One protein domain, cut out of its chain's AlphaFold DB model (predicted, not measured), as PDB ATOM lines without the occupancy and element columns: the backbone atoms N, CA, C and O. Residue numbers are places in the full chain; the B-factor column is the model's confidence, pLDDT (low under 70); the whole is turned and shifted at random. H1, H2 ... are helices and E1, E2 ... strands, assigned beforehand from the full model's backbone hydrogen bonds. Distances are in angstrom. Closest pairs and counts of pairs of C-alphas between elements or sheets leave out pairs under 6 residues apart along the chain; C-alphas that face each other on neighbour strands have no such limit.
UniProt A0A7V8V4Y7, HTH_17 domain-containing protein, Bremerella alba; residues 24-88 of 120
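AT A GLANCE: This is residues 24 to 88 of the 120 residues of the protein "HTH_17 domain-containing protein" of Bremerella alba (UniProt A0A7V8V4Y7). A two-stranded hairpin, E1 and E2, reaches toward one end of the longest axis with its turn, and H3, which follows E2 almost at once, runs toward the other end. H1 packs on H3 and has its residues 25 to 28 near E2, while H2 goes off from H1 about perpendicular; a long link, residues 48 to 61, leads from H2 back to E1. The printed part has 65 residues, with three named helices and two named strands in the order H1, H2, E1, E2, H3; the sheet order is E1, E2, antiparallel, and the class is mixed, helices and strands. The whole is compact, with a radius of gyration of the C-alphas of 11.4 A and spans of 35 by 24 by 20 A.

HOW THE PARTS SIT: Begin with the hairpin of E1, residues 62 to 65, and E2, residues 72 to 75, antiparallel at 155 degrees between their directions. Look across it for N 63 and O 74, 2.8 A apart, and N 72 and O 65, 3.1 A apart, both pairs within hydrogen-bond range. Next find H1, residues 25 to 32, whose closest C-alpha to E2 is that of Ala 25, 5.8 A from that of Ile 73. H1 touches H3, residues 77 to 87, closest at the C-alphas of Leu 32 and Lys 84, 6.1 A apart; they run the same way at a steep tilt of 47 degrees. H2, residues 36 to 47, touches H1 with residues 36 to 40 alone, about perpendicular at 84 degrees, and the closest C-alphas are those of Ala 29 and Thr 36, 5.2 A apart. H2 and H3 are apart, and E1 and H3 are only just apart, at 8.1 A. In H1, H2 and H3 every O i to N i+4 pair is within hydrogen-bond range.

IN THESE COORDINATES: Find C-alpha 62 at (112.334, 78.657, 99.934), where E1 begins; E1 and E2 are each 9.8 A from first to last C-alpha. Find C-alpha 25 at (103.759, 74.483, 101.444), from which H1 runs 10.5 A to C-alpha 32. H2 runs 16.8 A from Thr 36 to Asp 47. H3 runs 15.3 A from Pro 77 to C-alpha 87 at (108.464, 79.792, 117.139).

THE WHOLE: The two C-alphas farthest apart are those of Lys 67 and Arg 88, at 36.0 A. The printed part has no cut. The link from H2 to E1 is long, and within it residues 52 to 53 pair with residues 56 to 57, antiparallel. The links H1 to H2 and E2 to H3 are tight. The mean pLDDT of the printed part is 86.3, and residues 67 to 71, between E1 and E2, are under 70.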
ATOM      1  N   ASN A  24     106.406  70.490 100.399       89.38
ATOM      2  CA  ASN A  24     105.465  71.431  99.806       89.38
ATOM      3  C   ASN A  24     104.889  72.356 100.897       89.38
ATOM      4  O   ASN A  24     104.879  72.014 102.081       89.38
ATOM      5  N   ALA A  25     104.333  73.506 100.513       87.88
ATOM      6  CA  ALA A  25     103.759  74.483 101.444       87.88
ATOM      7  C   ALA A  25     102.739  73.868 102.426       87.88
ATOM      8  O   ALA A  25     102.717  74.209 103.605       87.88
ATOM      9  N   LYS A  26     101.918  72.914 101.965       89.19
ATOM     10  CA  LYS A  26     100.946  72.214 102.823       89.19
ATOM     11  C   LYS A  26     101.624  71.377 103.914       89.19
ATOM     12  O   LYS A  26     101.176  71.392 105.054       89.19
ATOM     13  N   GLU A  27     102.687  70.660 103.566       90.31
ATOM     14  CA  GLU A  27     103.422  69.791 104.494       90.31
ATOM     15  C   GLU A  27     104.204  70.628 105.506       90.31
ATOM     16  O   GLU A  27     104.128  70.379 106.706       90.31
ATOM     17  N   ALA A  28     104.874  71.685 105.039       90.25
ATOM     18  CA  ALA A  28     105.573  72.626 105.904       90.25
ATOM     19  C   ALA A  28     104.613  73.300 106.903       90.25
ATOM     20  O   ALA A  28     104.896  73.337 108.099       90.25
ATOM     21  N   ALA A  29     103.445  73.762 106.443       91.19
ATOM     22  CA  ALA A  29     102.433  74.359 107.315       91.19
ATOM     23  C   ALA A  29     101.933  73.367 108.379       91.19
ATOM     24  O   ALA A  29     101.813  73.724 109.552       91.19
ATOM     25  N   GLN A  30     101.716  72.106 107.991       91.88
ATOM     26  CA  GLN A  30     101.315  71.045 108.913       91.88
ATOM     27  C   GLN A  30     102.383  70.776 109.984       91.88
ATOM     28  O   GLN A  30     102.042  70.638 111.157       91.88
ATOM     29  N   LEU A  31     103.666  70.751 109.610       89.62
ATOM     30  CA  LEU A  31     104.780  70.546 110.547       89.62
ATOM     31  C   LEU A  31     104.966  71.708 111.534       89.62
ATOM     32  O   LEU A  31     105.388  71.488 112.674       89.62
ATOM     33  N   LEU A  32     104.646  72.927 111.102       89.75
ATOM     34  CA  LEU A  32     104.677  74.140 111.924       89.75
ATOM     35  C   LEU A  32     103.418  74.306 112.790       89.75
ATOM     36  O   LEU A  32     103.408  75.135 113.696       89.75
ATOM     37  N   GLY A  33     102.363  73.526 112.530       91.25
ATOM     38  CA  GLY A  33     101.086  73.635 113.235       91.25
ATOM     39  C   GLY A  33     100.287  74.890 112.869       91.25
ATOM     40  O   GLY A  33      99.493  75.367 113.679       91.25
ATOM     41  N   ILE A  34     100.492  75.438 111.669       91.56
ATOM     42  CA  ILE A  34      99.809  76.643 111.176       91.56
ATOM     43  C   ILE A  34      98.957  76.332 109.943       91.56
ATOM     44  O   ILE A  34      99.079  75.282 109.312       91.56
ATOM     45  N   ARG A  35      98.080  77.266 109.568       93.06
ATOM     46  CA  ARG A  35      97.332  77.167 108.309       93.06
ATOM     47  C   ARG A  35      98.255  77.446 107.125       93.06
ATOM     48  O   ARG A  35      99.124  78.311 107.197       93.06
ATOM     49  N   THR A  36      98.006  76.783 105.997       90.69
ATOM     50  CA  THR A  36      98.763  77.018 104.756       90.69
ATOM     51  C   THR A  36      98.672  78.471 104.284       90.69
ATOM     52  O   THR A  36      99.654  79.004 103.786       90.69
ATOM     53  N   SER A  37      97.522  79.133 104.468       91.81
ATOM     54  CA  SER A  37      97.352  80.560 104.152       91.81
ATOM     55  C   SER A  37      98.310  81.438 104.955       91.81
ATOM     56  O   SER A  37      98.978  82.288 104.384       91.81
ATOM     57  N   THR A  38      98.448  81.157 106.253       91.75
ATOM     58  CA  THR A  38      99.372  81.860 107.146       91.75
ATOM     59  C   THR A  38     100.817  81.660 106.707       91.75
ATOM     60  O   THR A  38     101.585  82.614 106.713       91.75
ATOM     61  N   LEU A  39     101.180  80.453 106.257       90.88
ATOM     62  CA  LEU A  39     102.502  80.219 105.683       90.88
ATOM     63  C   LEU A  39     102.731  81.087 104.433       90.88
ATOM     64  O   LEU A  39     103.776  81.716 104.336       90.88
ATOM     65  N   TYR A  40     101.771  81.185 103.507       91.00
ATOM     66  CA  TYR A  40     101.912  82.064 102.335       91.00
ATOM     67  C   TYR A  40     102.029  83.545 102.709       91.00
ATOM     68  O   TYR A  40     102.831  84.259 102.112       91.00
ATOM     69  N   GLU A  41     101.272  84.006 103.706       90.81
ATOM     70  CA  GLU A  41     101.409  85.370 104.226       90.81
ATOM     71  C   GLU A  41     102.808  85.612 104.802       90.81
ATOM     72  O   GLU A  41     103.395  86.663 104.564       90.81
ATOM     73  N   TRP A  42     103.364  84.640 105.528       91.44
ATOM     74  CA  TRP A  42     104.717  84.735 106.080       91.44
ATOM     75  C   TRP A  42     105.782  84.777 104.991       91.44
ATOM     76  O   TRP A  42     106.703  85.578 105.089       91.44
ATOM     77  N   LEU A  43     105.637  83.966 103.942       89.81
ATOM     78  CA  LEU A  43     106.540  83.996 102.791       89.81
ATOM     79  C   LEU A  43     106.477  85.352 102.077       89.81
ATOM     80  O   LEU A  43     107.514  85.967 101.863       89.81
ATOM     81  N   SER A  44     105.271  85.872 101.837       88.38
ATOM     82  CA  SER A  44     105.070  87.200 101.239       88.38
ATOM     83  C   SER A  44     105.714  88.318 102.073       88.38
ATOM     84  O   SER A  44     106.431  89.168 101.546       88.38
ATOM     85  N   LYS A  45     105.527  88.293 103.401       88.69
ATOM     86  CA  LYS A  45     106.171  89.253 104.314       88.69
ATOM     87  C   LYS A  45     107.684  89.075 104.371       88.69
ATOM     88  O   LYS A  45     108.400  90.055 104.538       88.69
ATOM     89  N   SER A  46     108.173  87.844 104.244       89.69
ATOM     90  CA  SER A  46     109.607  87.552 104.238       89.69
ATOM     91  C   SER A  46     110.267  88.127 102.989       89.69
ATOM     92  O   SER A  46     111.340  88.710 103.103       89.69
ATOM     93  N   ASP A  47     109.618  88.024 101.829       86.50
ATOM     94  CA  ASP A  47     110.113  88.621 100.582       86.50
ATOM     95  C   ASP A  47     110.122  90.155 100.637       86.50
ATOM     96  O   ASP A  47     111.012  90.791 100.077       86.50
ATOM     97  N   ALA A  48     109.164  90.754 101.353       86.44
ATOM     98  CA  ALA A  48     109.132  92.192 101.623       86.44
ATOM     99  C   ALA A  48     110.119  92.640 102.725       86.44
ATOM    100  O   ALA A  48     110.290  93.838 102.938       86.44
ATOM    101  N   GLY A  49     110.765  91.707 103.436       86.75
ATOM    102  CA  GLY A  49     111.642  92.007 104.575       86.75
ATOM    103  C   GLY A  49     110.910  92.417 105.862       86.75
ATOM    104  O   GLY A  49     111.543  92.887 106.801       86.75
ATOM    105  N   GLU A  50     109.592  92.224 105.923       88.06
ATOM    106  CA  GLU A  50     108.716  92.595 107.047       88.06
ATOM    107  C   GLU A  50     108.372  91.404 107.960       88.06
ATOM    108  O   GLU A  50     107.573  91.520 108.894       88.06
ATOM    109  N   PHE A  51     108.904  90.213 107.667       91.31
ATOM    110  CA  PHE A  51     108.604  89.033 108.464       91.31
ATOM    111  C   PHE A  51     109.416  89.020 109.757       91.31
ATOM    112  O   PHE A  51     110.641  88.916 109.760       91.31
ATOM    113  N   GLU A  52     108.699  89.070 110.875       89.38
ATOM    114  CA  GLU A  52     109.272  88.980 112.208       89.38
ATOM    115  C   GLU A  52     108.669  87.808 112.973       89.38
ATOM    116  O   GLU A  52     107.448  87.643 113.063       89.38
ATOM    117  N   VAL A  53     109.533  87.021 113.609       86.56
ATOM    118  CA  VAL A  53     109.123  85.983 114.553       86.56
ATOM    119  C   VAL A  53     109.478  86.474 115.947       86.56
ATOM    120  O   VAL A  53     110.646  86.592 116.303       86.56
ATOM    121  N   ARG A  54     108.450  86.778 116.750       84.19
ATOM    122  CA  ARG A  54     108.595  87.293 118.127       84.19
ATOM    123  C   ARG A  54     109.404  88.602 118.220       84.19
ATOM    124  O   ARG A  54     110.126  88.799 119.195       84.19
ATOM    125  N   GLY A  55     109.259  89.487 117.231       83.94
ATOM    126  CA  GLY A  55     109.956  90.780 117.171       83.94
ATOM    127  C   GLY A  55     111.417  90.685 116.725       83.94
ATOM    128  O   GLY A  55     112.185  91.616 116.948       83.94
ATOM    129  N   ILE A  56     111.822  89.544 116.156       85.31
ATOM    130  CA  ILE A  56     113.137  89.354 115.544       85.31
ATOM    131  C   ILE A  56     112.920  89.198 114.036       85.31
ATOM    132  O   ILE A  56     112.132  88.325 113.653       85.31
ATOM    133  N   PRO A  57     113.602  89.992 113.190       88.06
ATOM    134  CA  PRO A  57     113.512  89.843 111.743       88.06
ATOM    135  C   PRO A  57     113.969  88.441 111.349       88.06
ATOM    136  O   PRO A  57     115.034  87.972 111.763       88.06
ATOM    137  N   PHE A  58     113.139  87.755 110.573       88.25
ATOM    138  CA  PHE A  58     113.381  86.386 110.149       88.25
ATOM    139  C   PHE A  58     113.205  86.299 108.639       88.25
ATOM    140  O   PHE A  58     112.184  86.703 108.099       88.25
ATOM    141  N   VAL A  59     114.195  85.738 107.954       90.19
ATOM    142  CA  VAL A  59     114.118  85.474 106.515       90.19
ATOM    143  C   VAL A  59     113.827  83.994 106.327       90.19
ATOM    144  O   VAL A  59     114.483  83.161 106.954       90.19
ATOM    145  N   VAL A  60     112.843  83.660 105.499       89.81
ATOM    146  CA  VAL A  60     112.504  82.279 105.142       89.81
ATOM    147  C   VAL A  60     113.080  81.969 103.766       89.81
ATOM    148  O   VAL A  60     112.716  82.599 102.779       89.81
ATOM    149  N   ASN A  61     113.957  80.972 103.690       89.50
ATOM    150  CA  ASN A  61     114.526  80.496 102.435       89.50
ATOM    151  C   ASN A  61     113.634  79.407 101.850       89.50
ATOM    152  O   ASN A  61     113.378  78.376 102.477       89.50
ATOM    153  N   TYR A  62     113.172  79.618 100.628       89.56
ATOM    154  CA  TYR A  62     112.334  78.657  99.934       89.56
ATOM    155  C   TYR A  62     112.637  78.659  98.440       89.56
ATOM    156  O   TYR A  62     113.177  79.609  97.879       89.56
ATOM    157  N   LEU A  63     112.285  77.560  97.787       87.25
ATOM    158  CA  LEU A  63     112.435  77.373  96.356       87.25
ATOM    159  C   LEU A  63     111.067  77.531  95.697       87.25
ATOM    160  O   LEU A  63     110.125  76.809  96.024       87.25
ATOM    161  N   GLN A  64     110.959  78.443  94.738       86.00
ATOM    162  CA  GLN A  64     109.761  78.607  93.920       86.00
ATOM    163  C   GLN A  64     109.967  77.948  92.554       86.00
ATOM    164  O   GLN A  64     110.840  78.336  91.781       86.00
ATOM    165  N   GLY A  65     109.158  76.935  92.248       80.00
ATOM    166  CA  GLY A  65     109.155  76.234  90.965       80.00
ATOM    167  C   GLY A  65     107.850  76.423  90.187       80.00
ATOM    168  O   GLY A  65     106.776  76.559  90.772       80.00
ATOM    169  N   GLY A  66     107.942  76.382  88.854       72.06
ATOM    170  CA  GLY A  66     106.799  76.417  87.931       72.06
ATOM    171  C   GLY A  66     107.084  77.207  86.651       72.06
ATOM    172  O   GLY A  66     107.918  78.113  86.642       72.06
ATOM    173  N   LYS A  67     106.379  76.898  85.551       55.72
ATOM    174  CA  LYS A  67     106.389  77.771  84.361       55.72
ATOM    175  C   LYS A  67     105.818  79.129  84.784       55.72
ATOM    176  O   LYS A  67     104.698  79.183  85.279       55.72
ATOM    177  N   ARG A  68     106.585  80.210  84.588       65.19
ATOM    178  CA  ARG A  68     106.184  81.596  84.911       65.19
ATOM    179  C   ARG A  68     105.909  81.867  86.404       65.19
ATOM    180  O   ARG A  68     105.069  82.699  86.721       65.19
ATOM    181  N   GLY A  69     106.576  81.160  87.322       59.47
ATOM    182  CA  GLY A  69     106.442  81.412  88.768       59.47
ATOM    183  C   GLY A  69     105.148  80.879  89.402       59.47
ATOM    184  O   GLY A  69     104.914  81.078  90.593       59.47
ATOM    185  N   GLN A  70     104.317  80.157  88.644       56.75
ATOM    186  CA  GLN A  70     103.085  79.568  89.155       56.75
ATOM    187  C   GLN A  70     103.355  78.237  89.881       56.75
ATOM    188  O   GLN A  70     103.480  77.174  89.272       56.75
ATOM    189  N   GLY A  71     103.355  78.296  91.213       61.75
ATOM    190  CA  GLY A  71     102.499  77.383  91.975       61.75
ATOM    191  C   GLY A  71     103.147  76.243  92.752       61.75
ATOM    192  O   GLY A  71     102.404  75.438  93.314       61.75
ATOM    193  N   ARG A  72     104.479  76.128  92.832       79.94
ATOM    194  CA  ARG A  72     105.097  75.120  93.712       79.94
ATOM    195  C   ARG A  72     106.197  75.716  94.568       79.94
ATOM    196  O   ARG A  72     107.327  75.865  94.119       79.94
ATOM    197  N   ILE A  73     105.844  76.012  95.813       86.94
ATOM    198  CA  ILE A  73     106.806  76.360  96.851       86.94
ATOM    199  C   ILE A  73     107.336  75.068  97.459       86.94
ATOM    200  O   ILE A  73     106.572  74.171  97.818       86.94
ATOM    201  N   LYS A  74     108.655  74.986  97.543       89.62
ATOM    202  CA  LYS A  74     109.395  73.893  98.148       89.62
ATOM    203  C   LYS A  74     110.273  74.462  99.250       89.62
ATOM    204  O   LYS A  74     111.034  75.391  99.005       89.62
ATOM    205  N   ILE A  75     110.158  73.918 100.451       90.00
ATOM    206  CA  ILE A  75     110.890  74.384 101.629       90.00
ATOM    207  C   ILE A  75     111.794  73.255 102.101       90.00
ATOM    208  O   ILE A  75     111.381  72.092 102.146       90.00
ATOM    209  N   GLU A  76     113.036  73.588 102.435       90.50
ATOM    210  CA  GLU A  76     113.959  72.611 102.996       90.50
ATOM    211  C   GLU A  76     113.532  72.177 104.404       90.50
ATOM    212  O   GLU A  76     113.041  72.993 105.190       90.50
ATOM    213  N   PRO A  77     113.754  70.905 104.772       89.69
ATOM    214  CA  PRO A  77     113.428  70.412 106.106       89.69
ATOM    215  C   PRO A  77     114.173  71.184 107.203       89.69
ATOM    216  O   PRO A  77     113.593  71.485 108.246       89.69
ATOM    217  N   SER A  78     115.430  71.555 106.948       89.12
ATOM    218  CA  SER A  78     116.249  72.367 107.853       89.12
ATOM    219  C   SER A  78     115.644  73.750 108.103       89.12
ATOM    220  O   SER A  78     115.722  74.267 109.214       89.12
ATOM    221  N   GLU A  79     114.983  74.330 107.099       89.69
ATOM    222  CA  GLU A  79     114.340  75.636 107.231       89.69
ATOM    223  C   GLU A  79     113.072  75.563 108.079       89.69
ATOM    224  O   GLU A  79     112.848  76.407 108.948       89.69
ATOM    225  N   VAL A  80     112.266  74.516 107.879       90.12
ATOM    226  CA  VAL A  80     111.088  74.249 108.716       90.12
ATOM    227  C   VAL A  80     111.507  74.063 110.175       90.12
ATOM    228  O   VAL A  80     110.858  74.589 111.077       90.12
ATOM    229  N   GLU A  81     112.612  73.359 110.418       90.25
ATOM    230  CA  GLU A  81     113.170  73.166 111.757       90.25
ATOM    231  C   GLU A  81     113.669  74.486 112.371       90.25
ATOM    232  O   GLU A  81     113.353  74.778 113.528       90.25
ATOM    233  N   ARG A  82     114.346  75.334 111.585       90.56
ATOM    234  CA  ARG A  82     114.788  76.670 112.019       90.56
ATOM    235  C   ARG A  82     113.610  77.563 112.402       90.56
ATOM    236  O   ARG A  82     113.635  78.204 113.453       90.56
ATOM    237  N   LEU A  83     112.567  77.578 111.575       90.06
ATOM    238  CA  LEU A  83     111.352  78.348 111.827       90.06
ATOM    239  C   LEU A  83     110.602  77.814 113.056       90.06
ATOM    240  O   LEU A  83     110.133  78.593 113.885       90.06
ATOM    241  N   LYS A  84     110.560  76.491 113.232       90.44
ATOM    242  CA  LYS A  84     109.966  75.849 114.409       90.44
ATOM    243  C   LYS A  84     110.702  76.202 115.702       90.44
ATOM    244  O   LYS A  84     110.047  76.483 116.705       90.44
ATOM    245  N   GLU A  85     112.036  76.222 115.701       88.19
ATOM    246  CA  GLU A  85     112.804  76.650 116.879       88.19
ATOM    247  C   GLU A  85     112.625  78.154 117.144       88.19
ATOM    248  O   GLU A  85     112.489  78.546 118.302       88.19
ATOM    249  N   ALA A  86     112.504  78.993 116.107       86.62
ATOM    250  CA  ALA A  86     112.179  80.414 116.275       86.62
ATOM    251  C   ALA A  86     110.782  80.633 116.898       86.62
ATOM    252  O   ALA A  86     110.597  81.511 117.748       86.62
ATOM    253  N   MET A  87     109.803  79.796 116.535       85.81
ATOM    254  CA  MET A  87     108.464  79.792 117.139       85.81
ATOM    255  C   MET A  87     108.449  79.246 118.573       85.81
ATOM    256  O   MET A  87     107.501  79.506 119.321       85.81
ATOM    257  N   ARG A  88     109.469  78.483 118.982       85.75
ATOM    258  CA  ARG A  88     109.480  77.796 120.273       85.75
ATOM    259  C   ARG A  88     109.464  78.801 121.421       85.75
ATOM    260  O   ARG A  88     110.401  79.568 121.656       85.75
TER     261      ARG A  88